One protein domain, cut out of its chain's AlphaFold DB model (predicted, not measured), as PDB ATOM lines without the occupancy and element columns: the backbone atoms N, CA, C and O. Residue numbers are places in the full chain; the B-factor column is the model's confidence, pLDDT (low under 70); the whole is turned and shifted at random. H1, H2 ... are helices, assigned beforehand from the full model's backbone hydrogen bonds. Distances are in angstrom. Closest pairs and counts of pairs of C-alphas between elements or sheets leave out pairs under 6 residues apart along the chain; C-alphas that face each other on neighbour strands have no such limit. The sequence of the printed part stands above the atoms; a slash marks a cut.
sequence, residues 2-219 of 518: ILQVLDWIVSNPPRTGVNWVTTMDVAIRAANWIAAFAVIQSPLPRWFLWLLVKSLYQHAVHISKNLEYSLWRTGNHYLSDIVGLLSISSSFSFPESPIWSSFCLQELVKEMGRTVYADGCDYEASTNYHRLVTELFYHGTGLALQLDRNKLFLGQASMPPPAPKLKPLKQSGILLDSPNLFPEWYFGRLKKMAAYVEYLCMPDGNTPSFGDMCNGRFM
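AT A GLANCE: This is residues 2 to 219 of the 518 residues of the protein "Hepar_II_III_N domain-containing protein" of Thermodesulfobacteria bacterium (UniProt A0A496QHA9). Five helices, H2 to H6, make a loose-angled up-and-down bundle with H4 in its middle: H2 and H3 lie to one side of H4, H5 and H6 to the other. H7 packs on H5 and H6 at one end of the body, and H1 lies at the other end, near H3. Residues 147 to 183, with no named element, run past H5 as a long loop, and the tail after H7 sticks out at residues 201 to 206 before folding back. The printed part has 218 residues with seven named helices, H1 to H7 in chain order, and no named strand; the class is all helix. It is compact, with a radius of gyration of the C-alphas of 17.6 A and spans of 48 by 43 by 36 A.

IN THESE COORDINATES: H1 is residues 2 to 11, beginning with C-alpha 2 at (-4.415, 21.715, 12.204). H2 is residues 23 to 39, 24.7 A long, and H3 is residues 46 to 65, 28.6 A. H4 is residues 76 to 91, 22.1 A, with C-alpha 76 at (-19.527, 43.195, 25.253). H5, residues 97 to 115, is 25.6 A long and has a kink of 27 degrees near residue 109. H6 is residues 127 to 146, 29.3 A, and H7 is residues 184 to 200, 24.3 A, ending with C-alpha 200 at (-38.320, 36.688, 26.403).

HOW THE PARTS SIT: H4 is the hub, touching four helices. It touches H2, the same way at a steep tilt of 39 degrees, with the closest C-alphas, of Ala 27 and Gly 84, 4.2 A apart. H4 touches H6, the same way at a shallow tilt of 24 degrees; the closest C-alphas, of Val 83 and Gly 140, are 5.2 A apart. H4 and H5 form a hairpin at a shallow tilt of 30 degrees, closest at C-alphas 89 and 97, 4.7 A. H3 and H4 form a hairpin too, H3 touching with residues 56 to 64 alone; the closest C-alphas, of Ala 60 and Leu 85, are 5.7 A apart. H6 and H7 run opposite ways at 37 degrees, only just steep, with the closest C-alphas, of Thr 134 and Met 193, 6.4 A apart. H1 is close to H3 but not clearly touching, with C-alphas 9 and 55 the closest at 7.3 A. H4 and H7 are apart. In all seven helices every O i to N i+4 pair is within hydrogen-bond range.

THE WHOLE: The two C-alphas farthest apart, of Gly 155 and Asp 204, are 50.2 A apart. The printed part has no cut. The links H1 to H2, H5 to H6 and H6 to H7 are long, the last with 37 residues. The mean pLDDT of the printed part is 91.9, and residue 41 alone is under 70.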
ATOM      1  N   ILE A   2      -5.850  21.378  11.980       90.50
ATOM      2  CA  ILE A   2      -4.415  21.715  12.204       90.50
ATOM      3  C   ILE A   2      -3.837  22.592  11.080       90.50
ATOM      4  O   ILE A   2      -3.289  23.653  11.354       90.50
ATOM      5  N   LEU A   3      -4.008  22.179   9.819       93.25
ATOM      6  CA  LEU A   3      -3.493  22.930   8.667       93.25
ATOM      7  C   LEU A   3      -4.114  24.331   8.538       93.25
ATOM      8  O   LEU A   3      -3.400  25.265   8.211       93.25
ATOM      9  N   GLN A   4      -5.403  24.492   8.859       94.50
ATOM     10  CA  GLN A   4      -6.082  25.798   8.827       94.50
ATOM     11  C   GLN A   4      -5.537  26.745   9.901       94.50
ATOM     12  O   GLN A   4      -5.343  27.925   9.643       94.50
ATOM     13  N   VAL A   5      -5.254  26.230  11.102       94.88
ATOM     14  CA  VAL A   5      -4.650  27.031  12.175       94.88
ATOM     15  C   VAL A   5      -3.223  27.438  11.812       94.88
ATOM     16  O   VAL A   5      -2.835  28.576  12.055       94.88
ATOM     17  N   LEU A   6      -2.444  26.542  11.203       95.31
ATOM     18  CA  LEU A   6      -1.090  26.864  10.745       95.31
ATOM     19  C   LEU A   6      -1.091  27.916   9.640       95.31
ATOM     20  O   LEU A   6      -0.339  28.882   9.737       95.31
ATOM     21  N   ASP A   7      -1.947  27.742   8.635       97.38
ATOM     22  CA  ASP A   7      -2.134  28.719   7.567       97.38
ATOM     23  C   ASP A   7      -2.521  30.087   8.139       97.38
ATOM     24  O   ASP A   7      -1.874  31.089   7.840       97.38
ATOM     25  N   TRP A   8      -3.474  30.121   9.077       97.12
ATOM     26  CA  TRP A   8      -3.862  31.360   9.740       97.12
ATOM     27  C   TRP A   8      -2.689  32.014  10.479       97.12
ATOM     28  O   TRP A   8      -2.487  33.215  10.328       97.12
ATOM     29  N   ILE A   9      -1.901  31.252  11.251       96.56
ATOM     30  CA  ILE A   9      -0.755  31.782  12.018       96.56
ATOM     31  C   ILE A   9       0.292  32.402  11.088       96.56
ATOM     32  O   ILE A   9       0.871  33.435  11.425       96.56
ATOM     33  N   VAL A  10       0.552  31.772   9.941       95.81
ATOM     34  CA  VAL A  10       1.533  32.255   8.961       95.81
ATOM     35  C   VAL A  10       1.012  33.491   8.229       95.81
ATOM     36  O   VAL A  10       1.744  34.469   8.089       95.81
ATOM     37  N   SER A  11      -0.251  33.468   7.811       97.25
ATOM     38  CA  SER A  11      -0.868  34.525   7.005       97.25
ATOM     39  C   SER A  11      -1.296  35.751   7.821       97.25
ATOM     40  O   SER A  11      -1.474  36.826   7.257       97.25
ATOM     41  N   ASN A  12      -1.436  35.622   9.146       97.44
ATOM     42  CA  ASN A  12      -1.932  36.680  10.035       97.44
ATOM     43  C   ASN A  12      -0.966  36.936  11.198       97.44
ATOM     44  O   ASN A  12      -1.288  36.628  12.354       97.44
ATOM     45  N   PRO A  13       0.228  37.495  10.925       95.50
ATOM     46  CA  PRO A  13       1.225  37.720  11.957       95.50
ATOM     47  C   PRO A  13       0.677  38.627  13.077       95.50
ATOM     48  O   PRO A  13      -0.050  39.583  12.797       95.50
ATOM     49  N   PRO A  14       1.031  38.368  14.351       95.12
ATOM     50  CA  PRO A  14       0.495  39.112  15.484       95.12
ATOM     51  C   PRO A  14       0.600  40.626  15.345       95.12
ATOM     52  O   PRO A  14       1.676  41.150  15.053       95.12
ATOM     53  N   ARG A  15      -0.504  41.322  15.657       92.06
ATOM     54  CA  ARG A  15      -0.619  42.793  15.616       92.06
ATOM     55  C   ARG A  15      -0.477  43.385  14.212       92.06
ATOM     56  O   ARG A  15      -0.055  44.528  14.074       92.06
ATOM     57  N   THR A  16      -0.799  42.605  13.182       93.44
ATOM     58  CA  THR A  16      -0.735  43.037  11.784       93.44
ATOM     59  C   THR A  16      -2.052  42.736  11.080       93.44
ATOM     60  O   THR A  16      -2.563  41.621  11.166       93.44
ATOM     61  N   GLY A  17      -2.568  43.715  10.335       94.19
ATOM     62  CA  GLY A  17      -3.780  43.560   9.532       94.19
ATOM     63  C   GLY A  17      -5.070  43.474  10.351       94.19
ATOM     64  O   GLY A  17      -5.063  43.525  11.580       94.19
ATOM     65  N   VAL A  18      -6.188  43.339   9.635       95.12
ATOM     66  CA  VAL A  18      -7.554  43.436  10.183       95.12
ATOM     67  C   VAL A  18      -7.854  42.414  11.287       95.12
ATOM     68  O   VAL A  18      -8.545  42.735  12.242       95.12
ATOM     69  N   ASN A  19      -7.241  41.225  11.233       96.56
ATOM     70  CA  ASN A  19      -7.472  40.123  12.181       96.56
ATOM     71  C   ASN A  19      -6.898  40.351  13.600       96.56
ATOM     72  O   ASN A  19      -7.035  39.491  14.481       96.56
ATOM     73  N   TRP A  20      -6.225  41.485  13.807       97.31
ATOM     74  CA  TRP A  20      -5.632  41.914  15.075       97.31
ATOM     75  C   TRP A  20      -6.009  43.355  15.456       97.31
ATOM     76  O   TRP A  20      -5.366  43.921  16.339       97.31
ATOM     77  N   VAL A  21      -6.981  43.966  14.765       95.06
ATOM     78  CA  VAL A  21      -7.430  45.343  15.047       95.06
ATOM     79  C   VAL A  21      -8.373  45.369  16.245       95.06
ATOM     80  O   VAL A  21      -8.143  46.141  17.171       95.06
ATOM     81  N   THR A  22      -9.400  44.520  16.232       95.75
ATOM     82  CA  THR A  22     -10.387  44.422  17.311       95.75
ATOM     83  C   THR A  22      -9.931  43.379  18.328       95.75
ATOM     84  O   THR A  22      -9.709  42.218  17.971       95.75
ATOM     85  N   THR A  23      -9.786  43.767  19.595       97.31
ATOM     86  CA  THR A  23      -9.287  42.868  20.647       97.31
ATOM     87  C   THR A  23     -10.291  41.760  20.966       97.31
ATOM     88  O   THR A  23      -9.881  40.605  21.114       97.31
ATOM     89  N   MET A  24     -11.591  42.058  20.920       97.50
ATOM     90  CA  MET A  24     -12.680  41.092  21.036       97.50
ATOM     91  C   MET A  24     -12.524  39.928  20.046       97.50
ATOM     92  O   MET A  24     -12.617  38.769  20.452       97.50
ATOM     93  N   ASP A  25     -12.185  40.192  18.779       97.19
ATOM     94  CA  ASP A  25     -11.965  39.137  17.775       97.19
ATOM     95  C   ASP A  25     -10.767  38.248  18.134       97.19
ATOM     96  O   ASP A  25     -10.778  37.028  17.928       97.19
ATOM     97  N   VAL A  26      -9.707  38.852  18.684       98.44
ATOM     98  CA  VAL A  26      -8.510  38.147  19.167       98.44
ATOM     99  C   VAL A  26      -8.866  37.253  20.356       98.44
ATOM    100  O   VAL A  26      -8.440  36.095  20.407       98.44
ATOM    101  N   ALA A  27      -9.672  37.764  21.280       98.50
ATOM    102  CA  ALA A  27     -10.122  37.072  22.476       98.50
ATOM    103  C   ALA A  27     -11.053  35.890  22.151       98.50
ATOM    104  O   ALA A  27     -10.788  34.762  22.583       98.50
ATOM    105  N   ILE A  28     -12.079  36.111  21.322       98.06
ATOM    106  CA  ILE A  28     -13.028  35.082  20.871       98.06
ATOM    107  C   ILE A  28     -12.295  33.972  20.118       98.06
ATOM    108  O   ILE A  28     -12.499  32.790  20.405       98.06
ATOM    109  N   ARG A  29     -11.393  34.319  19.192       97.75
ATOM    110  CA  ARG A  29     -10.610  33.328  18.440       97.75
ATOM    111  C   ARG A  29      -9.750  32.467  19.357       97.75
ATOM    112  O   ARG A  29      -9.726  31.249  19.184       97.75
ATOM    113  N   ALA A  30      -9.068  33.073  20.329       97.69
ATOM    114  CA  ALA A  30      -8.241  32.331  21.273       97.69
ATOM    115  C   ALA A  30      -9.078  31.344  22.103       97.69
ATOM    116  O   ALA A  30      -8.716  30.171  22.199       97.69
ATOM    117  N   ALA A  31     -10.220  31.788  22.632       96.94
ATOM    118  CA  ALA A  31     -11.125  30.937  23.399       96.94
ATOM    119  C   ALA A  31     -11.693  29.781  22.551       96.94
ATOM    120  O   ALA A  31     -11.689  28.631  22.992       96.94
ATOM    121  N   ASN A  32     -12.093  30.052  21.304       95.25
ATOM    122  CA  ASN A  32     -12.601  29.027  20.387       95.25
ATOM    123  C   ASN A  32     -11.517  28.031  19.956       95.25
ATOM    124  O   ASN A  32     -11.799  26.841  19.854       95.25
ATOM    125  N   TRP A  33     -10.271  28.465  19.740       95.19
ATOM    126  CA  TRP A  33      -9.164  27.537  19.482       95.19
ATOM    127  C   TRP A  33      -8.932  26.606  20.670       95.19
ATOM    128  O   TRP A  33      -8.805  25.398  20.480       95.19
ATOM    129  N   ILE A  34      -8.914  27.147  21.891       92.06
ATOM    130  CA  ILE A  34      -8.766  26.350  23.114       92.06
ATOM    131  C   ILE A  34      -9.890  25.316  23.213       92.06
ATOM    132  O   ILE A  34      -9.602  24.127  23.353       92.06
ATOM    133  N   ALA A  35     -11.145  25.743  23.066       89.69
ATOM    134  CA  ALA A  35     -12.302  24.855  23.106       89.69
ATOM    135  C   ALA A  35     -12.238  23.768  22.020       89.69
ATOM    136  O   ALA A  35     -12.380  22.582  22.317       89.69
ATOM    137  N   ALA A  36     -11.945  24.146  20.772       89.19
ATOM    138  CA  ALA A  36     -11.879  23.220  19.645       89.19
ATOM    139  C   ALA A  36     -10.788  22.152  19.824       89.19
ATOM    140  O   ALA A  36     -11.003  20.984  19.505       89.19
ATOM    141  N   PHE A  37      -9.615  22.515  20.347       87.44
ATOM    142  CA  PHE A  37      -8.551  21.540  20.605       87.44
ATOM    143  C   PHE A  37      -8.758  20.745  21.898       87.44
ATOM    144  O   PHE A  37      -8.225  19.642  21.993       87.44
ATOM    145  N   ALA A  38      -9.555  21.242  22.849       81.19
ATOM    146  CA  ALA A  38      -9.942  20.494  24.045       81.19
ATOM    147  C   ALA A  38     -10.914  19.341  23.735       81.19
ATOM    148  O   ALA A  38     -10.877  18.319  24.418       81.19
ATOM    149  N   VAL A  39     -11.751  19.472  22.698       78.56
ATOM    150  CA  VAL A  39     -12.693  18.411  22.285       78.56
ATOM    151  C   VAL A  39     -12.080  17.370  21.342       78.56
ATOM    152  O   VAL A  39     -12.653  16.296  21.141       78.56
ATOM    153  N   ILE A  40     -10.907  17.644  20.757       78.88
ATOM    154  CA  ILE A  40     -10.210  16.660  19.924       78.88
ATOM    155  C   ILE A  40      -9.631  15.558  20.809       78.88
ATOM    156  O   ILE A  40      -8.699  15.767  21.576       78.88
ATOM    157  N   GLN A  41     -10.135  14.340  20.620       67.00
ATOM    158  CA  GLN A  41      -9.691  13.155  21.364       67.00
ATOM    159  C   GLN A  41      -8.368  12.562  20.854       67.00
ATOM    160  O   GLN A  41      -7.753  11.737  21.524       67.00
ATOM    161  N   SER A  42      -7.928  12.945  19.651       75.81
ATOM    162  CA  SER A  42      -6.670  12.457  19.077       75.81
ATOM    163  C   SER A  42      -5.468  13.231  19.629       75.81
ATOM    164  O   SER A  42      -5.537  14.457  19.736       75.81
ATOM    165  N   PRO A  43      -4.338  12.563  19.926       81.81
ATOM    166  CA  PRO A  43      -3.149  13.247  20.411       81.81
ATOM    167  C   PRO A  43      -2.633  14.236  19.362       81.81
ATOM    168  O   PRO A  43      -2.355  13.876  18.216       81.81
ATOM    169  N   LEU A  44      -2.481  15.493  19.770       86.88
ATOM    170  CA  LEU A  44      -1.921  16.535  18.919       86.88
ATOM    171  C   LEU A  44      -0.389  16.401  18.853       86.88
ATOM    172  O   LEU A  44       0.253  16.174  19.885       86.88
ATOM    173  N   PRO A  45       0.237  16.574  17.673       91.81
ATOM    174  CA  PRO A  45       1.690  16.529  17.563       91.81
ATOM    175  C   PRO A  45       2.364  17.594  18.438       91.81
ATOM    176  O   PRO A  45       1.946  18.750  18.455       91.81
ATOM    177  N   ARG A  46       3.465  17.242  19.119       92.25
ATOM    178  CA  ARG A  46       4.184  18.170  20.018       92.25
ATOM    179  C   ARG A  46       4.635  19.460  19.332       92.25
ATOM    180  O   ARG A  46       4.542  20.530  19.923       92.25
ATOM    181  N   TRP A  47       5.104  19.364  18.087       94.62
ATOM    182  CA  TRP A  47       5.513  20.534  17.302       94.62
ATOM    183  C   TRP A  47       4.336  21.489  17.058       94.62
ATOM    184  O   TRP A  47       4.505  22.705  17.108       94.62
ATOM    185  N   PHE A  48       3.134  20.942  16.853       94.06
ATOM    186  CA  PHE A  48       1.926  21.726  16.642       94.06
ATOM    187  C   PHE A  48       1.477  22.380  17.947       94.06
ATOM    188  O   PHE A  48       1.206  23.575  17.962       94.06
ATOM    189  N   LEU A  49       1.481  21.628  19.053       91.50
ATOM    190  CA  LEU A  49       1.186  22.166  20.384       91.50
ATOM    191  C   LEU A  49       2.096  23.347  20.730       91.50
ATOM    192  O   LEU A  49       1.612  24.359  21.224       91.50
ATOM    193  N   TRP A  50       3.392  23.260  20.419       94.00
ATOM    194  CA  TRP A  50       4.315  24.375  20.631       94.00
ATOM    195  C   TRP A  50       3.914  25.624  19.829       94.00
ATOM    196  O   TRP A  50       3.876  26.719  20.388       94.00
ATOM    197  N   LEU A  51       3.569  25.470  18.545       96.25
ATOM    198  CA  LEU A  51       3.124  26.583  17.694       96.25
ATOM    199  C   LEU A  51       1.796  27.183  18.169       96.25
ATOM    200  O   LEU A  51       1.663  28.405  18.224       96.25
ATOM    201  N   LEU A  52       0.842  26.331  18.547       95.00
ATOM    202  CA  LEU A  52      -0.457  26.740  19.068       95.00
ATOM    203  C   LEU A  52      -0.294  27.540  20.366       95.00
ATOM    204  O   LEU A  52      -0.773  28.667  20.450       95.00
ATOM    205  N   VAL A  53       0.432  27.000  21.349       95.62
ATOM    206  CA  VAL A  53       0.664  27.658  22.646       95.62
ATOM    207  C   VAL A  53       1.456  28.953  22.474       95.62
ATOM    208  O   VAL A  53       1.129  29.955  23.109       95.62
ATOM    209  N   LYS A  54       2.449  28.982  21.576       97.31
ATOM    210  CA  LYS A  54       3.171  30.212  21.225       97.31
ATOM    211  C   LYS A  54       2.223  31.278  20.671       97.31
ATOM    212  O   LYS A  54       2.297  32.427  21.099       97.31
ATOM    213  N   SER A  55       1.338  30.907  19.746       97.75
ATOM    214  CA  SER A  55       0.351  31.833  19.188       97.75
ATOM    215  C   SER A  55      -0.630  32.312  20.261       97.75
ATOM    216  O   SER A  55      -0.856  33.512  20.385       97.75
ATOM    217  N   LEU A  56      -1.144  31.421  21.113       98.12
ATOM    218  CA  LEU A  56      -2.043  31.783  22.216       98.12
ATOM    219  C   LEU A  56      -1.374  32.713  23.239       98.12
ATOM    220  O   LEU A  56      -2.009  33.653  23.709       98.12
ATOM    221  N   TYR A  57      -0.079  32.546  23.517       98.38
ATOM    222  CA  TYR A  57       0.674  33.519  24.312       98.38
ATOM    223  C   TYR A  57       0.724  34.895  23.629       98.38
ATOM    224  O   TYR A  57       0.506  35.917  24.273       98.38
ATOM    225  N   GLN A  58       0.944  34.945  22.310       98.19
ATOM    226  CA  GLN A  58       0.906  36.203  21.551       98.19
ATOM    227  C   GLN A  58      -0.488  36.853  21.572       98.19
ATOM    228  O   GLN A  58      -0.569  38.078  21.658       98.19
ATOM    229  N   HIS A  59      -1.563  36.055  21.563       98.56
ATOM    230  CA  HIS A  59      -2.932  36.538  21.771       98.56
ATOM    231  C   HIS A  59      -3.089  37.142  23.172       98.56
ATOM    232  O   HIS A  59      -3.495  38.292  23.280       98.56
ATOM    233  N   ALA A  60      -2.679  36.445  24.238       98.19
ATOM    234  CA  ALA A  60      -2.765  36.964  25.607       98.19
ATOM    235  C   ALA A  60      -1.964  38.263  25.805       98.19
ATOM    236  O   ALA A  60      -2.449  39.217  26.416       98.19
ATOM    237  N   VAL A  61      -0.755  38.343  25.241       97.31
ATOM    238  CA  VAL A  61       0.064  39.565  25.268       97.31
ATOM    239  C   VAL A  61      -0.599  40.703  24.489       97.31
ATOM    240  O   VAL A  61      -0.488  41.855  24.900       97.31
ATOM    241  N   HIS A  62      -1.266  40.415  23.371       97.69
ATOM    242  CA  HIS A  62      -2.026  41.425  22.639       97.69
ATOM    243  C   HIS A  62      -3.228  41.907  23.456       97.69
ATOM    244  O   HIS A  62      -3.327  43.107  23.697       97.69
ATOM    245  N   ILE A  63      -4.073  40.991  23.938       97.94
ATOM    246  CA  ILE A  63      -5.292  41.313  24.690       97.94
ATOM    247  C   ILE A  63      -4.947  42.140  25.927       97.94
ATOM    248  O   ILE A  63      -5.441  43.247  26.096       97.94
ATOM    249  N   SER A  64      -3.993  41.671  26.737       96.62
ATOM    250  CA  SER A  64      -3.552  42.385  27.944       96.62
ATOM    251  C   SER A  64      -3.003  43.793  27.686       96.62
ATOM    252  O   SER A  64      -2.965  44.596  28.615       96.62
ATOM    253  N   LYS A  65      -2.569  44.109  26.460       95.31
ATOM    254  CA  LYS A  65      -2.028  45.422  26.074       95.31
ATOM    255  C   LYS A  65      -3.022  46.313  25.333       95.31
ATOM    256  O   LYS A  65      -2.707  47.482  25.148       95.31
ATOM    257  N   ASN A  66      -4.160  45.779  24.899       95.38
ATOM    258  CA  ASN A  66      -5.125  46.474  24.041       95.38
ATOM    259  C   ASN A  66      -6.564  46.264  24.531       95.38
ATOM    260  O   ASN A  66      -7.482  46.195  23.724       95.38
ATOM    261  N   LEU A  67      -6.752  46.139  25.847       96.31
ATOM    262  CA  LEU A  67      -8.078  46.011  26.448       96.31
ATOM    263  C   LEU A  67      -8.991  47.151  25.968       96.31
ATOM    264  O   LEU A  67      -8.633  48.323  26.114       96.31
ATOM    265  N   GLU A  68     -10.172  46.809  25.455       95.25
ATOM    266  CA  GLU A  68     -11.203  47.724  24.937       95.25
ATOM    267  C   GLU A  68     -11.965  48.417  26.079       95.25
ATOM    268  O   GLU A  68     -13.191  48.461  26.147       95.25
ATOM    269  N   TYR A  69     -11.200  48.958  27.023       94.19
ATOM    270  CA  TYR A  69     -11.676  49.552  28.257       94.19
ATOM    271  C   TYR A  69     -11.833  51.068  28.147       94.19
ATOM    272  O   TYR A  69     -10.927  51.780  27.704       94.19
ATOM    273  N   SER A  70     -12.926  51.586  28.705       87.19
ATOM    274  CA  SER A  70     -13.062  52.999  29.044       87.19
ATOM    275  C   SER A  70     -13.734  53.174  30.407       87.19
ATOM    276  O   SER A  70     -14.560  52.373  30.841       87.19
ATOM    277  N   LEU A  71     -13.366  54.250  31.110       81.62
ATOM    278  CA  LEU A  71     -13.980  54.619  32.391       81.62
ATOM    279  C   LEU A  71     -15.463  54.982  32.245       81.62
ATOM    280  O   LEU A  71     -16.221  54.817  33.199       81.62
ATOM    281  N   TRP A  72     -15.846  55.477  31.068       75.25
ATOM    282  CA  TRP A  72     -17.180  56.002  30.773       75.25
ATOM    283  C   TRP A  72     -18.067  54.983  30.056       75.25
ATOM    284  O   TRP A  72     -19.283  55.008  30.225       75.25
ATOM    285  N   ARG A  73     -17.462  54.077  29.279       82.56
ATOM    286  CA  ARG A  73     -18.157  53.023  28.534       82.56
ATOM    287  C   ARG A  73     -17.302  51.760  28.480       82.56
ATOM    288  O   ARG A  73     -16.207  51.787  27.932       82.56
ATOM    289  N   THR A  74     -17.832  50.663  28.993       90.56
ATOM    290  CA  THR A  74     -17.382  49.305  28.657       90.56
ATOM    291  C   THR A  74     -18.500  48.606  27.878       90.56
ATOM    292  O   THR A  74     -19.280  49.303  27.240       90.56
ATOM    293  N   GLY A  75     -18.557  47.278  27.829       93.00
ATOM    294  CA  GLY A  75     -19.590  46.549  27.088       93.00
ATOM    295  C   GLY A  75     -19.110  45.163  26.675       93.00
ATOM    296  O   GLY A  75     -18.078  44.685  27.161       93.00
ATOM    297  N   ASN A  76     -19.834  44.536  25.751       95.19
ATOM    298  CA  ASN A  76     -19.527  43.195  25.253       95.19
ATOM    299  C   ASN A  76     -18.092  43.033  24.706       95.19
ATOM    300  O   ASN A  76     -17.498  41.973  24.907       95.19
ATOM    301  N   HIS A  77     -17.497  44.076  24.114       96.38
ATOM    302  CA  HIS A  77     -16.103  44.060  23.648       96.38
ATOM    303  C   HIS A  77     -15.118  43.830  24.802       96.38
ATOM    304  O   HIS A  77     -14.412  42.824  24.841       96.38
ATOM    305  N   TYR A  78     -15.136  44.712  25.808       97.69
ATOM    306  CA  TYR A  78     -14.259  44.580  26.971       97.69
ATOM    307  C   TYR A  78     -14.500  43.264  27.715       97.69
ATOM    308  O   TYR A  78     -13.554  42.584  28.105       97.69
ATOM    309  N   LEU A  79     -15.762  42.861  27.883       98.31
ATOM    310  CA  LEU A  79     -16.076  41.589  28.523       98.31
ATOM    311  C   LEU A  79     -15.518  40.396  27.723       98.31
ATOM    312  O   LEU A  79     -14.997  39.453  28.324       98.31
ATOM    313  N   SER A  80     -15.549  40.453  26.390       98.50
ATOM    314  CA  SER A  80     -14.919  39.453  25.520       98.50
ATOM    315  C   SER A  80     -13.413  39.377  25.739       98.50
ATOM    316  O   SER A  80     -12.887  38.271  25.894       98.50
ATOM    317  N   ASP A  81     -12.729  40.519  25.851       98.50
ATOM    318  CA  ASP A  81     -11.299  40.574  26.177       98.50
ATOM    319  C   ASP A  81     -10.994  39.862  27.495       98.50
ATOM    320  O   ASP A  81     -10.080  39.035  27.573       98.50
ATOM    321  N   ILE A  82     -11.784  40.161  28.531       98.44
ATOM    322  CA  ILE A  82     -11.642  39.577  29.866       98.44
ATOM    323  C   ILE A  82     -11.803  38.057  29.817       98.44
ATOM    324  O   ILE A  82     -10.948  37.332  30.337       98.44
ATOM    325  N   VAL A  83     -12.863  37.555  29.183       98.62
ATOM    326  CA  VAL A  83     -13.161  36.115  29.142       98.62
ATOM    327  C   VAL A  83     -12.181  35.366  28.233       98.62
ATOM    328  O   VAL A  83     -11.755  34.256  28.571       98.62
ATOM    329  N   GLY A  84     -11.746  35.958  27.119       98.44
ATOM    330  CA  GLY A  84     -10.731  35.360  26.247       98.44
ATOM    331  C   GLY A  84      -9.348  35.313  26.897       98.44
ATOM    332  O   GLY A  84      -8.682  34.277  26.843       98.44
ATOM    333  N   LEU A  85      -8.930  36.383  27.585       98.38
ATOM    334  CA  LEU A  85      -7.687  36.383  28.361       98.38
ATOM    335  C   LEU A  85      -7.739  35.351  29.492       98.38
ATOM    336  O   LEU A  85      -6.773  34.607  29.673       98.38
ATOM    337  N   LEU A  86      -8.875  35.261  30.193       97.25
ATOM    338  CA  LEU A  86      -9.100  34.266  31.240       97.25
ATOM    339  C   LEU A  86      -9.007  32.841  30.691       97.25
ATOM    340  O   LEU A  86      -8.350  32.005  31.301       97.25
ATOM    341  N   SER A  87      -9.600  32.580  29.522       96.56
ATOM    342  CA  SER A  87      -9.525  31.276  28.849       96.56
ATOM    343  C   SER A  87      -8.070  30.854  28.631       96.56
ATOM    344  O   SER A  87      -7.682  29.738  28.975       96.56
ATOM    345  N   ILE A  88      -7.224  31.762  28.130       96.56
ATOM    346  CA  ILE A  88      -5.800  31.475  27.909       96.56
ATOM    347  C   ILE A  88      -5.068  31.252  29.240       96.56
ATOM    348  O   ILE A  88      -4.346  30.261  29.383       96.56
ATOM    349  N   SER A  89      -5.239  32.151  30.214       94.88
ATOM    350  CA  SER A  89      -4.502  32.107  31.482       94.88
ATOM    351  C   SER A  89      -4.935  30.960  32.398       94.88
ATOM    352  O   SER A  89      -4.138  30.519  33.228       94.88
ATOM    353  N   SER A  90      -6.159  30.445  32.238       89.06
ATOM    354  CA  SER A  90      -6.638  29.242  32.923       89.06
ATOM    355  C   SER A  90      -6.142  27.951  32.274       89.06
ATOM    356  O   SER A  90      -5.864  26.982  32.977       89.06
ATOM    357  N   SER A  91      -6.011  27.925  30.944       89.00
ATOM    358  CA  SER A  91      -5.619  26.716  30.210       89.00
ATOM    359  C   SER A  91      -4.107  26.500  30.170       89.00
ATOM    360  O   SER A  91      -3.655  25.360  30.064       89.00
ATOM    361  N   PHE A  92      -3.311  27.570  30.273       88.94
ATOM    362  CA  PHE A  92      -1.852  27.504  30.174       88.94
ATOM    363  C   PHE A  92      -1.164  28.283  31.298       88.94
ATOM    364  O   PHE A  92      -1.584  29.366  31.703       88.94
ATOM    365  N   SER A  93      -0.057  27.729  31.797       89.00
ATOM    366  CA  SER A  93       0.738  28.327  32.876       89.00
ATOM    367  C   SER A  93       1.907  29.132  32.305       89.00
ATOM    368  O   SER A  93       3.013  28.614  32.155       89.00
ATOM    369  N   PHE A  94       1.655  30.398  31.976       94.19
ATOM    370  CA  PHE A  94       2.682  31.385  31.645       94.19
ATOM    371  C   PHE A  94       3.128  32.143  32.906       94.19
ATOM    372  O   PHE A  94       2.377  32.172  33.887       94.19
ATOM    373  N   PRO A  95       4.313  32.786  32.905       94.88
ATOM    374  CA  PRO A  95       4.760  33.613  34.029       94.88
ATOM    375  C   PRO A  95       3.741  34.683  34.452       94.88
ATOM    376  O   PRO A  95       3.599  34.971  35.638       94.88
ATOM    377  N   GLU A  96       3.003  35.245  33.496       95.75
ATOM    378  CA  GLU A  96       2.003  36.290  33.705       95.75
ATOM    379  C   GLU A  96       0.599  35.750  34.033       95.75
ATOM    380  O   GLU A  96      -0.243  36.518  34.503       95.75
ATOM    381  N   SER A  97       0.339  34.444  33.851       93.94
ATOM    382  CA  SER A  97      -0.986  33.838  34.076       93.94
ATOM    383  C   SER A  97      -1.584  34.152  35.457       93.94
ATOM    384  O   SER A  97      -2.771  34.477  35.499       93.94
ATOM    385  N   PRO A  98      -0.830  34.139  36.580       94.75
ATOM    386  CA  PRO A  98      -1.362  34.541  37.886       94.75
ATOM    387  C   PRO A  98      -1.951  35.956  37.913       94.75
ATOM    388  O   PRO A  98      -2.987  36.181  38.539       94.75
ATOM    389  N   ILE A  99      -1.302  36.911  37.237       95.19
ATOM    390  CA  ILE A  99      -1.745  38.309  37.173       95.19
ATOM    391  C   ILE A  99      -2.971  38.417  36.271       95.19
ATOM    392  O   ILE A  99      -3.957  39.036  36.669       95.19
ATOM    393  N   TRP A 100      -2.932  37.793  35.091       96.19
ATOM    394  CA  TRP A 100      -4.043  37.805  34.140       96.19
ATOM    395  C   TRP A 100      -5.308  37.179  34.725       96.19
ATOM    396  O   TRP A 100      -6.351  37.822  34.720       96.19
ATOM    397  N   SER A 101      -5.211  35.989  35.323       94.50
ATOM    398  CA  SER A 101      -6.360  35.330  35.951       94.50
ATOM    399  C   SER A 101      -6.927  36.171  37.095       94.50
ATOM    400  O   SER A 101      -8.130  36.418  37.126       94.50
ATOM    401  N   SER A 102      -6.083  36.683  38.002       94.94
ATOM    402  CA  SER A 102      -6.548  37.563  39.082       94.94
ATOM    403  C   SER A 102      -7.224  38.827  38.559       94.94
ATOM    404  O   SER A 102      -8.228  39.247  39.124       94.94
ATOM    405  N   PHE A 103      -6.703  39.433  37.491       95.88
ATOM    406  CA  PHE A 103      -7.304  40.600  36.849       95.88
ATOM    407  C   PHE A 103      -8.674  40.280  36.270       95.88
ATOM    408  O   PHE A 103      -9.651  40.918  36.657       95.88
ATOM    409  N   CYS A 104      -8.771  39.244  35.440       96.38
ATOM    410  CA  CYS A 104     -10.026  38.871  34.807       96.38
ATOM    411  C   CYS A 104     -11.124  38.550  35.825       96.38
ATOM    412  O   CYS A 104     -12.263  38.962  35.639       96.38
ATOM    413  N   LEU A 105     -10.792  37.886  36.937       94.88
ATOM    414  CA  LEU A 105     -11.752  37.618  38.011       94.88
ATOM    415  C   LEU A 105     -12.340  38.903  38.610       94.88
ATOM    416  O   LEU A 105     -13.550  38.989  38.809       94.88
ATOM    417  N   GLN A 106     -11.502  39.906  38.890       95.00
ATOM    418  CA  GLN A 106     -11.981  41.184  39.428       95.00
ATOM    419  C   GLN A 106     -12.849  41.929  38.424       95.00
ATOM    420  O   GLN A 106     -13.853  42.530  38.808       95.00
ATOM    421  N   GLU A 107     -12.456  41.908  37.154       96.00
ATOM    422  CA  GLU A 107     -13.192  42.594  36.102       96.00
ATOM    423  C   GLU A 107     -14.523  41.902  35.800       96.00
ATOM    424  O   GLU A 107     -15.508  42.608  35.640       96.00
ATOM    425  N   LEU A 108     -14.629  40.568  35.870       97.06
ATOM    426  CA  LEU A 108     -15.921  39.869  35.778       97.06
ATOM    427  C   LEU A 108     -16.922  40.373  36.826       97.06
ATOM    428  O   LEU A 108     -18.064  40.686  36.496       97.06
ATOM    429  N   VAL A 109     -16.496  40.505  38.088       96.12
ATOM    430  CA  VAL A 109     -17.369  41.018  39.158       96.12
ATOM    431  C   VAL A 109     -17.741  42.481  38.911       96.12
ATOM    432  O   VAL A 109     -18.901  42.855  39.077       96.12
ATOM    433  N   LYS A 110     -16.783  43.323  38.510       94.88
ATOM    434  CA  LYS A 110     -17.043  44.749  38.250       94.88
ATOM    435  C   LYS A 110     -17.973  44.955  37.063       94.88
ATOM    436  O   LYS A 110     -18.900  45.752  37.174       94.88
ATOM    437  N   GLU A 111     -17.749  44.239  35.968       96.50
ATOM    438  CA  GLU A 111     -18.551  44.359  34.755       96.50
ATOM    439  C   GLU A 111     -19.958  43.802  34.977       96.50
ATOM    440  O   GLU A 111     -20.909  44.496  34.646       96.50
ATOM    441  N   MET A 112     -20.139  42.685  35.698       97.38
ATOM    442  CA  MET A 112     -21.481  42.250  36.135       97.38
ATOM    443  C   MET A 112     -22.195  43.343  36.945       97.38
ATOM    444  O   MET A 112     -23.405  43.527  36.837       97.38
ATOM    445  N   GLY A 113     -21.448  44.079  37.772       95.25
ATOM    446  CA  GLY A 113     -21.941  45.230  38.526       95.25
ATOM    447  C   GLY A 113     -22.374  46.409  37.647       95.25
ATOM    448  O   GLY A 113     -23.358  47.074  37.968       95.25
ATOM    449  N   ARG A 114     -21.617  46.667  36.575       93.56
ATOM    450  CA  ARG A 114     -21.659  47.878  35.746       93.56
ATOM    451  C   ARG A 114     -22.562  47.763  34.519       93.56
ATOM    452  O   ARG A 114     -23.174  48.760  34.157       93.56
ATOM    453  N   THR A 115     -22.595  46.603  33.870       95.19
ATOM    454  CA  THR A 115     -23.232  46.410  32.558       95.19
ATOM    455  C   THR A 115     -24.485  45.547  32.624       95.19
ATOM    456  O   THR A 115     -25.122  45.355  31.596       95.19
ATOM    457  N   VAL A 116     -24.839  45.020  33.802       97.19
ATOM    458  CA  VAL A 116     -26.046  44.211  34.019       97.19
ATOM    459  C   VAL A 116     -26.880  44.847  35.125       97.19
ATOM    460  O   VAL A 116     -26.385  45.095  36.230       97.19
ATOM    461  N   TYR A 117     -28.146  45.119  34.831       95.62
ATOM    462  CA  TYR A 117     -29.104  45.677  35.776       95.62
ATOM    463  C   TYR A 117     -29.450  44.687  36.898       95.62
ATOM    464  O   TYR A 117     -29.098  43.504  36.875       95.62
ATOM    465  N   ALA A 118     -30.129  45.171  37.941       94.31
ATOM    466  CA  ALA A 118     -30.511  44.321  39.065       94.31
ATOM    467  C   ALA A 118     -31.609  43.312  38.688       94.31
ATOM    468  O   ALA A 118     -31.701  42.257  39.329       94.31
ATOM    469  N   ASP A 119     -32.412  43.617  37.668       93.25
ATOM    470  CA  ASP A 119     -33.391  42.720  37.048       93.25
ATOM    471  C   ASP A 119     -32.773  41.659  36.117       93.25
ATOM    472  O   ASP A 119     -33.453  40.694  35.781       93.25
ATOM    473  N   GLY A 120     -31.477  41.765  35.810       95.19
ATOM    474  CA  GLY A 120     -30.713  40.775  35.056       95.19
ATOM    475  C   GLY A 120     -30.560  41.066  33.569       95.19
ATOM    476  O   GLY A 120     -29.839  40.321  32.923       95.19
ATOM    477  N   CYS A 121     -31.159  42.114  33.008       95.06
ATOM    478  CA  CYS A 121     -30.860  42.478  31.621       95.06
ATOM    479  C   CYS A 121     -29.507  43.198  31.535       95.06
ATOM    480  O   CYS A 121     -29.092  43.877  32.479       95.06
ATOM    481  N   ASP A 122     -28.811  43.070  30.411       95.50
ATOM    482  CA  ASP A 122     -27.646  43.906  30.155       95.50
ATOM    483  C   ASP A 122     -28.101  45.308  29.721       95.50
ATOM    484  O   ASP A 122     -29.212  45.537  29.250       95.50
ATOM    485  N   TYR A 123     -27.219  46.276  29.897       94.19
ATOM    486  CA  TYR A 123     -27.517  47.677  29.639       94.19
ATOM    487  C   TYR A 123     -27.370  48.109  28.171       94.19
ATOM    488  O   TYR A 123     -27.475  49.305  27.891       94.19
ATOM    489  N   GLU A 124     -27.066  47.205  27.229       93.50
ATOM    490  CA  GLU A 124     -26.879  47.574  25.818       93.50
ATOM    491  C   GLU A 124     -28.209  47.796  25.093       93.50
ATOM    492  O   GLU A 124     -28.208  48.340  23.990       93.50
ATOM    493  N   ALA A 125     -29.327  47.472  25.755       92.81
ATOM    494  CA  ALA A 125     -30.684  47.669  25.255       92.81
ATOM    495  C   ALA A 125     -30.910  46.947  23.912       92.81
ATOM    496  O   ALA A 125     -31.510  47.494  22.993       92.81
ATOM    497  N   SER A 126     -30.391  45.716  23.804       94.25
ATOM    498  CA  SER A 126     -30.583  44.839  22.649       94.25
ATOM    499  C   SER A 126     -30.699  43.372  23.062       94.25
ATOM    500  O   SER A 126     -29.902  42.856  23.852       94.25
ATOM    501  N   THR A 127     -31.642  42.664  22.440       94.00
ATOM    502  CA  THR A 127     -31.879  41.238  22.689       94.00
ATOM    503  C   THR A 127     -30.673  40.354  22.338       94.00
ATOM    504  O   THR A 127     -30.370  39.396  23.057       94.00
ATOM    505  N   ASN A 128     -29.942  40.646  21.257       92.94
ATOM    506  CA  ASN A 128     -28.837  39.785  20.806       92.94
ATOM    507  C   ASN A 128     -27.527  40.071  21.539       92.94
ATOM    508  O   ASN A 128     -26.729  39.151  21.752       92.94
ATOM    509  N   TYR A 129     -27.321  41.313  21.972       94.88
ATOM    510  CA  TYR A 129     -26.194  41.650  22.835       94.88
ATOM    511  C   TYR A 129     -26.400  41.092  24.244       94.88
ATOM    512  O   TYR A 129     -25.449  40.540  24.801       94.88
ATOM    513  N   HIS A 130     -27.644  41.044  24.738       96.25
ATOM    514  CA  HIS A 130     -27.979  40.299  25.949       96.25
ATOM    515  C   HIS A 130     -27.517  38.850  25.898       96.25
ATOM    516  O   HIS A 130     -26.868  38.363  26.830       96.25
ATOM    517  N   ARG A 131     -27.797  38.156  24.789       95.06
ATOM    518  CA  ARG A 131     -27.321  36.785  24.585       95.06
ATOM    519  C   ARG A 131     -25.802  36.712  24.707       95.06
ATOM    520  O   ARG A 131     -25.312  35.927  25.511       95.06
ATOM    521  N   LEU A 132     -25.066  37.502  23.923       96.50
ATOM    522  CA  LEU A 132     -23.600  37.463  23.908       96.50
ATOM    523  C   LEU A 132     -23.007  37.746  25.296       96.50
ATOM    524  O   LEU A 132     -22.142  37.008  25.766       96.50
ATOM    525  N   VAL A 133     -23.486  38.792  25.968       97.75
ATOM    526  CA  VAL A 133     -23.032  39.180  27.310       97.75
ATOM    527  C   VAL A 133     -23.331  38.073  28.323       97.75
ATOM    528  O   VAL A 133     -22.471  37.732  29.137       97.75
ATOM    529  N   THR A 134     -24.505  37.444  28.235       97.50
ATOM    530  CA  THR A 134     -24.870  36.305  29.088       97.50
ATOM    531  C   THR A 134     -23.935  35.117  28.864       97.50
ATOM    532  O   THR A 134     -23.408  34.571  29.835       97.50
ATOM    533  N   GLU A 135     -23.645  34.746  27.611       95.94
ATOM    534  CA  GLU A 135     -22.665  33.692  27.302       95.94
ATOM    535  C   GLU A 135     -21.310  33.991  27.934       95.94
ATOM    536  O   GLU A 135     -20.746  33.146  28.628       95.94
ATOM    537  N   LEU A 136     -20.802  35.205  27.734       98.25
ATOM    538  CA  LEU A 136     -19.513  35.628  28.260       98.25
ATOM    539  C   LEU A 136     -19.442  35.476  29.783       98.25
ATOM    540  O   LEU A 136     -18.472  34.912  30.294       98.25
ATOM    541  N   PHE A 137     -20.475  35.898  30.517       98.44
ATOM    542  CA  PHE A 137     -20.502  35.714  31.965       98.44
ATOM    543  C   PHE A 137     -20.598  34.244  32.377       98.44
ATOM    544  O   PHE A 137     -19.901  33.847  33.313       98.44
ATOM    545  N   TYR A 138     -21.391  33.411  31.698       97.06
ATOM    546  CA  TYR A 138     -21.460  31.976  32.002       97.06
ATOM    547  C   TYR A 138     -20.127  31.269  31.736       97.06
ATOM    548  O   TYR A 138     -19.624  30.570  32.617       97.06
ATOM    549  N   HIS A 139     -19.505  31.505  30.579       95.75
ATOM    550  CA  HIS A 139     -18.197  30.950  30.236       95.75
ATOM    551  C   HIS A 139     -17.097  31.452  31.182       95.75
ATOM    552  O   HIS A 139     -16.340  30.649  31.729       95.75
ATOM    553  N   GLY A 140     -17.038  32.762  31.440       96.06
ATOM    554  CA  GLY A 140     -16.096  33.355  32.389       96.06
ATOM    555  C   GLY A 140     -16.261  32.789  33.801       96.06
ATOM    556  O   GLY A 140     -15.272  32.478  34.465       96.06
ATOM    557  N   THR A 141     -17.503  32.568  34.236       95.44
ATOM    558  CA  THR A 141     -17.810  31.953  35.535       95.44
ATOM    559  C   THR A 141     -17.396  30.487  35.584       95.44
ATOM    560  O   THR A 141     -16.774  30.068  36.559       95.44
ATOM    561  N   GLY A 142     -17.678  29.708  34.538       91.75
ATOM    562  CA  GLY A 142     -17.260  28.308  34.447       91.75
ATOM    563  C   GLY A 142     -15.747  28.143  34.542       91.75
ATOM    564  O   GLY A 142     -15.270  27.313  35.317       91.75
ATOM    565  N   LEU A 143     -14.991  28.988  33.835       91.00
ATOM    566  CA  LEU A 143     -13.528  29.031  33.921       91.00
ATOM    567  C   LEU A 143     -13.064  29.416  35.329       91.00
ATOM    568  O   LEU A 143     -12.222  28.737  35.913       91.00
ATOM    569  N   ALA A 144     -13.646  30.473  35.902       90.00
ATOM    570  CA  ALA A 144     -13.303  30.974  37.230       90.00
ATOM    571  C   ALA A 144     -13.483  29.923  38.336       90.00
ATOM    572  O   ALA A 144     -12.629  29.796  39.215       90.00
ATOM    573  N   LEU A 145     -14.570  29.147  38.289       87.00
ATOM    574  CA  LEU A 145     -14.869  28.106  39.276       87.00
ATOM    575  C   LEU A 145     -13.922  26.899  39.198       87.00
ATOM    576  O   LEU A 145     -13.817  26.148  40.168       87.00
ATOM    577  N   GLN A 146     -13.227  26.720  38.074       83.88
ATOM    578  CA  GLN A 146     -12.273  25.632  37.850       83.88
ATOM    579  C   GLN A 146     -10.814  26.038  38.107       83.88
ATOM    580  O   GLN A 146      -9.921  25.192  38.048       83.88
ATOM    581  N   LEU A 147     -10.550  27.313  38.410       84.12
ATOM    582  CA  LEU A 147      -9.199  27.792  38.686       84.12
ATOM    583  C   LEU A 147      -8.625  27.202  39.979       84.12
ATOM    584  O   LEU A 147      -9.260  27.191  41.035       84.12
ATOM    585  N   ASP A 148      -7.345  26.831  39.919       85.19
ATOM    586  CA  ASP A 148      -6.544  26.580  41.114       85.19
ATOM    587  C   ASP A 148      -6.260  27.906  41.831       85.19
ATOM    588  O   ASP A 148      -5.419  28.708  41.409       85.19
ATOM    589  N   ARG A 149      -6.968  28.131  42.942       86.06
ATOM    590  CA  ARG A 149      -6.895  29.367  43.734       86.06
ATOM    591  C   ARG A 149      -5.488  29.666  44.253       86.06
ATOM    592  O   ARG A 149      -5.161  30.832  44.452       86.06
ATOM    593  N   ASN A 150      -4.640  28.649  44.424       86.81
ATOM    594  CA  ASN A 150      -3.268  28.828  44.907       86.81
ATOM    595  C   ASN A 150      -2.357  29.498  43.870       86.81
ATOM    596  O   ASN A 150      -1.293  30.003  44.217       86.81
ATOM    597  N   LYS A 151      -2.769  29.512  42.597       87.06
ATOM    598  CA  LYS A 151      -2.037  30.156  41.500       87.06
ATOM    599  C   LYS A 151      -2.453  31.608  41.274       87.06
ATOM    600  O   LYS A 151      -1.935  32.240  40.358       87.06
ATOM    601  N   LEU A 152      -3.381  32.141  42.070       90.69
ATOM    602  CA  LEU A 152      -3.839  33.520  41.936       90.69
ATOM    603  C   LEU A 152      -2.817  34.502  42.507       90.69
ATOM    604  O   LEU A 152      -2.268  34.322  43.593       90.69
ATOM    605  N   PHE A 153      -2.599  35.598  41.786       91.94
ATOM    606  CA  PHE A 153      -1.807  36.712  42.283       91.94
ATOM    607  C   PHE A 153      -2.590  37.494  43.348       91.94
ATOM    608  O   PHE A 153      -3.691  37.979  43.077       91.94
ATOM    609  N   LEU A 154      -2.016  37.629  44.549       87.69
ATOM    610  CA  LEU A 154      -2.661  38.271  45.706       87.69
ATOM    611  C   LEU A 154      -2.293  39.756  45.886       87.69
ATOM    612  O   LEU A 154      -2.910  40.448  46.700       87.69
ATOM    613  N   GLY A 155      -1.267  40.228  45.175       86.69
ATOM    614  CA  GLY A 155      -0.722  41.576  45.316       86.69
ATOM    615  C   GLY A 155      -1.458  42.632  44.490       86.69
ATOM    616  O   GLY A 155      -2.565  42.428  44.001       86.69
ATOM    617  N   GLN A 156      -0.795  43.772  44.307       85.75
ATOM    618  CA  GLN A 156      -1.225  44.829  43.396       85.75
ATOM    619  C   GLN A 156      -0.390  44.775  42.111       85.75
ATOM    620  O   GLN A 156       0.824  44.593  42.168       85.75
ATOM    621  N   ALA A 157      -1.030  44.958  40.959       87.62
ATOM    622  CA  ALA A 157      -0.359  45.089  39.669       87.62
ATOM    623  C   ALA A 157      -1.079  46.132  38.805       87.62
ATOM    624  O   ALA A 157      -2.183  46.580  39.126       87.62
ATOM    625  N   SER A 158      -0.454  46.549  37.710       80.81
ATOM    626  CA  SER A 158      -1.105  47.395  36.709       80.81
ATOM    627  C   SER A 158      -1.087  46.685  35.371       80.81
ATOM    628  O   SER A 158      -0.049  46.176  34.954       80.81
ATOM    629  N   MET A 159      -2.241  46.678  34.715       86.81
ATOM    630  CA  MET A 159      -2.312  46.408  33.290       86.81
ATOM    631  C   MET A 159      -1.914  47.693  32.536       86.81
ATOM    632  O   MET A 159      -2.035  48.790  33.095       86.81
ATOM    633  N   PRO A 160      -1.385  47.589  31.308       85.44
ATOM    634  CA  PRO A 160      -1.112  48.744  30.457       85.44
ATOM    635  C   PRO A 160      -2.332  49.680  30.353       85.44
ATOM    636  O   PRO A 160      -3.443  49.190  30.144       85.44
ATOM    637  N   PRO A 161      -2.164  51.011  30.490       79.56
ATOM    638  CA  PRO A 161      -3.256  51.963  30.287       79.56
ATOM    639  C   PRO A 161      -3.934  51.767  28.917       79.56
ATOM    640  O   PRO A 161      -3.230  51.448  27.958       79.56
ATOM    641  N   PRO A 162      -5.260  51.975  28.798       83.06
ATOM    642  CA  PRO A 162      -6.165  52.597  29.775       83.06
ATOM    643  C   PRO A 162      -6.724  51.644  30.846       83.06
ATOM    644  O   PRO A 162      -7.577  52.056  31.630       83.06
ATOM    645  N   ALA A 163      -6.263  50.393  30.895       84.50
ATOM    646  CA  ALA A 163      -6.842  49.361  31.745       84.50
ATOM    647  C   ALA A 163      -6.821  49.698  33.252       84.50
ATOM    648  O   ALA A 163      -5.903  50.369  33.746       84.50
ATOM    649  N   PRO A 164      -7.808  49.203  34.021       85.81
ATOM    650  CA  PRO A 164      -7.866  49.437  35.453       85.81
ATOM    651  C   PRO A 164      -6.733  48.716  36.197       85.81
ATOM    652  O   PRO A 164      -6.181  47.705  35.761       85.81
ATOM    653  N   LYS A 165      -6.385  49.237  37.379       86.06
ATOM    654  CA  LYS A 165      -5.384  48.610  38.253       86.06
ATOM    655  C   LYS A 165      -5.936  47.325  38.872       86.06
ATOM    656  O   LYS A 165      -7.054  47.320  39.396       86.06
ATOM    657  N   LEU A 166      -5.099  46.289  38.917       87.25
ATOM    658  CA  LEU A 166      -5.361  45.086  39.697       87.25
ATOM    659  C   LEU A 166      -5.218  45.427  41.180       87.25
ATOM    660  O   LEU A 166      -4.122  45.756  41.640       87.25
ATOM    661  N   LYS A 167      -6.322  45.373  41.926       86.00
ATOM    662  CA  LYS A 167      -6.322  45.611  43.376       86.00
ATOM    663  C   LYS A 167      -5.918  44.333  44.121       86.00
ATOM    664  O   LYS A 167      -6.053  43.248  43.559       86.00
ATOM    665  N   PRO A 168      -5.492  44.414  45.393       82.38
ATOM    666  CA  PRO A 168      -5.411  43.226  46.239       82.38
ATOM    667  C   PRO A 168      -6.753  42.478  46.244       82.38
ATOM    668  O   PRO A 168      -7.798  43.109  46.412       82.38
ATOM    669  N   LEU A 169      -6.751  41.148  46.085       77.44
ATOM    670  CA  LEU A 169      -7.993  40.379  45.876       77.44
ATOM    671  C   LEU A 169      -9.017  40.552  47.011       77.44
ATOM    672  O   LEU A 169     -10.211  40.680  46.747       77.44
ATOM    673  N   LYS A 170      -8.555  40.695  48.257       72.75
ATOM    674  CA  LYS A 170      -9.415  40.981  49.422       72.75
ATOM    675  C   LYS A 170     -10.204  42.297  49.315       72.75
ATOM    676  O   LYS A 170     -11.166  42.489  50.043       72.75
ATOM    677  N   GLN A 171      -9.807  43.205  48.422       77.19
ATOM    678  CA  GLN A 171     -10.436  44.512  48.186       77.19
ATOM    679  C   GLN A 171     -11.213  44.563  46.859       77.19
ATOM    680  O   GLN A 171     -11.550  45.646  46.376       77.19
ATOM    681  N   SER A 172     -11.437  43.411  46.225       74.69
ATOM    682  CA  SER A 172     -11.907  43.333  44.839       74.69
ATOM    683  C   SER A 172     -13.273  42.673  44.647       74.69
ATOM    684  O   SER A 172     -13.726  42.542  43.517       74.69
ATOM    685  N   GLY A 173     -13.925  42.260  45.738       80.62
ATOM    686  CA  GLY A 173     -15.181  41.502  45.693       80.62
ATOM    687  C   GLY A 173     -14.997  39.992  45.494       80.62
ATOM    688  O   GLY A 173     -15.979  39.261  45.553       80.62
ATOM    689  N   ILE A 174     -13.760  39.519  45.312       89.25
ATOM    690  CA  ILE A 174     -13.425  38.092  45.235       89.25
ATOM    691  C   ILE A 174     -13.344  37.475  46.634       89.25
ATOM    692  O   ILE A 174     -12.615  37.961  47.502       89.25
ATOM    693  N   LEU A 175     -14.058  36.368  46.834       86.81
ATOM    694  CA  LEU A 175     -14.201  35.680  48.117       86.81
ATOM    695  C   LEU A 175     -13.303  34.433  48.174       86.81
ATOM    696  O   LEU A 175     -13.766  33.304  48.037       86.81
ATOM    697  N   LEU A 176     -11.996  34.630  48.370       84.44
ATOM    698  CA  LEU A 176     -11.008  33.535  48.354       84.44
ATOM    699  C   LEU A 176     -11.281  32.437  49.393       84.44
ATOM    700  O   LEU A 176     -11.087  31.257  49.095       84.44
ATOM    701  N   ASP A 177     -11.768  32.842  50.566       83.62
ATOM    702  CA  ASP A 177     -12.023  31.969  51.717       83.62
ATOM    703  C   ASP A 177     -13.448  31.366  51.710       83.62
ATOM    704  O   ASP A 177     -13.821  30.628  52.619       83.62
ATOM    705  N   SER A 178     -14.261  31.673  50.692       82.88
ATOM    706  CA  SER A 178     -15.634  31.174  50.531       82.88
ATOM    707  C   SER A 178     -15.679  29.960  49.595       82.88
ATOM    708  O   SER A 178     -14.864  29.874  48.674       82.88
ATOM    709  N   PRO A 179     -16.649  29.035  49.732       75.62
ATOM    710  CA  PRO A 179     -16.883  27.992  48.732       75.62
ATOM    711  C   PRO A 179     -17.034  28.557  47.314       75.62
ATOM    712  O   PRO A 179     -16.474  27.999  46.371       75.62
ATOM    713  N   ASN A 180     -17.687  29.713  47.180       81.38
ATOM    714  CA  ASN A 180     -17.880  30.411  45.913       81.38
ATOM    715  C   ASN A 180     -16.929  31.603  45.790       81.38
ATOM    716  O   ASN A 180     -16.835  32.422  46.699       81.38
ATOM    717  N   LEU A 181     -16.262  31.717  44.638       86.12
ATOM    718  CA  LEU A 181     -15.282  32.775  44.372       86.12
ATOM    719  C   LEU A 181     -15.928  34.164  44.211       86.12
ATOM    720  O   LEU A 181     -15.292  35.181  44.485       86.12
ATOM    721  N   PHE A 182     -17.189  34.190  43.779       92.75
ATOM    722  CA  PHE A 182     -17.977  35.397  43.553       92.75
ATOM    723  C   PHE A 182     -19.046  35.584  44.642       92.75
ATOM    724  O   PHE A 182     -19.471  34.605  45.262       92.75
ATOM    725  N   PRO A 183     -19.488  36.828  44.892       93.00
ATOM    726  CA  PRO A 183     -20.528  37.116  45.877       93.00
ATOM    727  C   PRO A 183     -21.904  36.598  45.434       93.00
ATOM    728  O   PRO A 183     -22.172  36.461  44.245       93.00
ATOM    729  N   GLU A 184     -22.816  36.361  46.380       94.19
ATOM    730  CA  GLU A 184     -24.152  35.810  46.080       94.19
ATOM    731  C   GLU A 184     -24.946  36.654  45.076       94.19
ATOM    732  O   GLU A 184     -25.600  36.106  44.192       94.19
ATOM    733  N   TRP A 185     -24.839  37.987  45.146       95.31
ATOM    734  CA  TRP A 185     -25.526  38.876  44.205       95.31
ATOM    735  C   TRP A 185     -25.079  38.664  42.750       95.31
ATOM    736  O   TRP A 185     -25.879  38.875  41.842       95.31
ATOM    737  N   TYR A 186     -23.837  38.219  42.520       97.06
ATOM    738  CA  TYR A 186     -23.321  37.910  41.184       97.06
ATOM    739  C   TYR A 186     -24.045  36.690  40.600       97.06
ATOM    740  O   TYR A 186     -24.549  36.743  39.481       97.06
ATOM    741  N   PHE A 187     -24.180  35.617  41.387       96.00
ATOM    742  CA  PHE A 187     -24.947  34.430  40.988       96.00
ATOM    743  C   PHE A 187     -26.443  34.726  40.859       96.00
ATOM    744  O   PHE A 187     -27.094  34.216  39.950       96.00
ATOM    745  N   GLY A 188     -26.977  35.595  41.723       96.75
ATOM    746  CA  GLY A 188     -28.345  36.093  41.612       96.75
ATOM    747  C   GLY A 188     -28.594  36.808  40.284       96.75
ATOM    748  O   GLY A 188     -29.603  36.540  39.638       96.75
ATOM    749  N   ARG A 189     -27.665  37.665  39.836       97.75
ATOM    750  CA  ARG A 189     -27.754  38.313  38.517       97.75
ATOM    751  C   ARG A 189     -27.607  37.315  37.374       97.75
ATOM    752  O   ARG A 189     -28.463  37.330  36.505       97.75
ATOM    753  N   LEU A 190     -26.637  36.396  37.415       97.44
ATOM    754  CA  LEU A 190     -26.512  35.320  36.414       97.44
ATOM    755  C   LEU A 190     -27.825  34.554  36.218       97.44
ATOM    756  O   LEU A 190     -28.282  34.379  35.091       97.44
ATOM    757  N   LYS A 191     -28.459  34.134  37.320       96.25
ATOM    758  CA  LYS A 191     -29.746  33.434  37.269       96.25
ATOM    759  C   LYS A 191     -30.828  34.299  36.616       96.25
ATOM    760  O   LYS A 191     -31.605  33.788  35.816       96.25
ATOM    761  N   LYS A 192     -30.863  35.600  36.919       96.38
ATOM    762  CA  LYS A 192     -31.808  36.541  36.303       96.38
ATOM    763  C   LYS A 192     -31.536  36.805  34.820       96.38
ATOM    764  O   LYS A 192     -32.503  36.937  34.086       96.38
ATOM    765  N   MET A 193     -30.280  36.813  34.366       97.56
ATOM    766  CA  MET A 193     -29.939  36.901  32.934       97.56
ATOM    767  C   MET A 193     -30.551  35.726  32.159       97.56
ATOM    768  O   MET A 193     -31.243  35.904  31.163       97.56
ATOM    769  N   ALA A 194     -30.375  34.501  32.663       94.50
ATOM    770  CA  ALA A 194     -30.991  33.326  32.051       94.50
ATOM    771  C   ALA A 194     -32.526  33.339  32.154       94.50
ATOM    772  O   ALA A 194     -33.200  32.976  31.192       94.50
ATOM    773  N   ALA A 195     -33.080  33.800  33.282       92.44
ATOM    774  CA  ALA A 195     -34.524  33.964  33.429       92.44
ATOM    775  C   ALA A 195     -35.071  34.968  32.406       92.44
ATOM    776  O   ALA A 195     -36.064  34.675  31.752       92.44
ATOM    777  N   TYR A 196     -34.402  36.107  32.203       93.69
ATOM    778  CA  TYR A 196     -34.766  37.087  31.182       93.69
ATOM    779  C   TYR A 196     -34.898  36.435  29.804       93.69
ATOM    780  O   TYR A 196     -35.953  36.550  29.185       93.69
ATOM    781  N   VAL A 197     -33.902  35.649  29.375       92.56
ATOM    782  CA  VAL A 197     -33.981  34.874  28.124       92.56
ATOM    783  C   VAL A 197     -35.159  33.903  28.132       92.56
ATOM    784  O   VAL A 197     -35.894  33.830  27.151       92.56
ATOM    785  N   GLU A 198     -35.373  33.171  29.227       89.38
ATOM    786  CA  GLU A 198     -36.493  32.237  29.329       89.38
ATOM    787  C   GLU A 198     -37.827  32.946  29.101       89.38
ATOM    788  O   GLU A 198     -38.604  32.476  28.276       89.38
ATOM    789  N   TYR A 199     -38.098  34.076  29.754       88.75
ATOM    790  CA  TYR A 199     -39.356  34.815  29.589       88.75
ATOM    791  C   TYR A 199     -39.477  35.491  28.219       88.75
ATOM    792  O   TYR A 199     -40.566  35.504  27.641       88.75
ATOM    793  N   LEU A 200     -38.367  36.004  27.690       91.00
ATOM    794  CA  LEU A 200     -38.320  36.688  26.403       91.00
ATOM    795  C   LEU A 200     -38.476  35.728  25.209       91.00
ATOM    796  O   LEU A 200     -38.921  36.140  24.143       91.00
ATOM    797  N   CYS A 201     -38.141  34.445  25.367       89.44
ATOM    798  CA  CYS A 201     -38.376  33.452  24.323       89.44
ATOM    799  C   CYS A 201     -39.877  33.215  24.101       89.44
ATOM    800  O   CYS A 201     -40.600  32.755  25.003       89.44
ATOM    801  N   MET A 202     -40.300  33.446  22.859       88.12
ATOM    802  CA  MET A 202     -41.585  33.035  22.307       88.12
ATOM    803  C   MET A 202     -41.743  31.504  22.361       88.12
ATOM    804  O   MET A 202     -40.757  30.772  22.511       88.12
ATOM    805  N   PRO A 203     -42.976  30.976  22.239       82.38
ATOM    806  CA  PRO A 203     -43.212  29.531  22.261       82.38
ATOM    807  C   PRO A 203     -42.477  28.741  21.167       82.38
ATOM    808  O   PRO A 203     -42.056  27.613  21.421       82.38
ATOM    809  N   ASP A 204     -42.253  29.347  19.998       78.56
ATOM    810  CA  ASP A 204     -41.474  28.769  18.891       78.56
ATOM    811  C   ASP A 204     -39.944  28.799  19.125       78.56
ATOM    812  O   ASP A 204     -39.169  28.290  18.315       78.56
ATOM    813  N   GLY A 205     -39.500  29.373  20.248       79.12
ATOM    814  CA  GLY A 205     -38.101  29.478  20.650       79.12
ATOM    815  C   GLY A 205     -37.385  30.748  20.205       79.12
ATOM    816  O   GLY A 205     -36.273  30.990  20.677       79.12
ATOM    817  N   ASN A 206     -37.995  31.563  19.345       87.06
ATOM    818  CA  ASN A 206     -37.406  32.821  18.899       87.06
ATOM    819  C   ASN A 206     -37.495  33.898  19.988       87.06
ATOM    820  O   ASN A 206     -38.304  33.825  20.912       87.06
ATOM    821  N   THR A 207     -36.690  34.943  19.846       91.44
ATOM    822  CA  THR A 207     -36.721  36.144  20.690       91.44
ATOM    823  C   THR A 207     -37.120  37.383  19.868       91.44
ATOM    824  O   THR A 207     -36.942  37.371  18.643       91.44
ATOM    825  N   PRO A 208     -37.703  38.430  20.486       92.38
ATOM    826  CA  PRO A 208     -38.011  39.696  19.828       92.38
ATOM    827  C   PRO A 208     -36.726  40.432  19.451       92.38
ATOM    828  O   PRO A 208     -35.686  40.279  20.095       92.38
ATOM    829  N   SER A 209     -36.809  41.266  18.430       91.44
ATOM    830  CA  SER A 209     -35.671  41.885  17.762       91.44
ATOM    831  C   SER A 209     -35.435  43.324  18.222       91.44
ATOM    832  O   SER A 209     -35.201  44.198  17.399       91.44
ATOM    833  N   PHE A 210     -35.494  43.572  19.535       93.25
ATOM    834  CA  PHE A 210     -35.240  44.899  20.107       93.25
ATOM    835  C   PHE A 210     -33.783  45.330  19.927       93.25
ATOM    836  O   PHE A 210     -32.856  44.554  20.213       93.25
ATOM    837  N   GLY A 211     -33.595  46.584  19.510       93.25
ATOM    838  CA  GLY A 211     -32.290  47.155  19.200       93.25
ATOM    839  C   GLY A 211     -31.529  46.375  18.123       93.25
ATOM    840  O   GLY A 211     -32.086  45.795  17.191       93.25
ATOM    841  N   ASP A 212     -30.201  46.366  18.229       92.94
ATOM    842  CA  ASP A 212     -29.379  45.717  17.216       92.94
ATOM    843  C   ASP A 212     -29.427  44.180  17.258       92.94
ATOM    844  O   ASP A 212     -29.067  43.544  18.247       92.94
ATOM    845  N   MET A 213     -29.738  43.570  16.122       87.12
ATOM    846  CA  MET A 213     -29.688  42.138  15.876       87.12
ATOM    847  C   MET A 213     -28.357  41.753  15.231       87.12
ATOM    848  O   MET A 213     -27.998  42.219  14.149       87.12
ATOM    849  N   CYS A 214     -27.618  40.848  15.870       83.56
ATOM    850  CA  CYS A 214     -26.430  40.225  15.286       83.56
ATOM    851  C   CYS A 214     -26.391  38.712  15.532       83.56
ATOM    852  O   CYS A 214     -27.037  38.170  16.429       83.56
ATOM    853  N   ASN A 215     -25.576  38.003  14.758       85.12
ATOM    854  CA  ASN A 215     -25.274  36.586  14.972       85.12
ATOM    855  C   ASN A 215     -24.012  36.376  15.836       85.12
ATOM    856  O   ASN A 215     -23.418  35.293  15.811       85.12
ATOM    857  N   GLY A 216     -23.597  37.416  16.573       88.06
ATOM    858  CA  GLY A 216     -22.465  37.383  17.491       88.06
ATOM    859  C   GLY A 216     -22.693  36.371  18.611       88.06
ATOM    860  O   GLY A 216     -23.770  36.327  19.213       88.06
ATOM    861  N   ARG A 217     -21.685  35.529  18.847       91.62
ATOM    862  CA  ARG A 217     -21.667  34.445  19.837       91.62
ATOM    863  C   ARG A 217     -20.250  34.304  20.378       91.62
ATOM    864  O   ARG A 217     -19.299  34.420  19.604       91.62
ATOM    865  N   PHE A 218     -20.104  33.995  21.662       94.56
ATOM    866  CA  PHE A 218     -18.788  33.712  22.231       94.56
ATOM    867  C   PHE A 218     -18.281  32.331  21.797       94.56
ATOM    868  O   PHE A 218     -17.160  32.206  21.307       94.56
ATOM    869  N   MET A 219     -19.121  31.298  21.914       89.75
ATOM    870  CA  MET A 219     -18.860  29.947  21.409       89.75
ATOM    871  C   MET A 219     -20.136  29.358  20.801       89.75
ATOM    872  O   MET A 219     -21.208  29.440  21.392       89.75
TER     873      MET A 219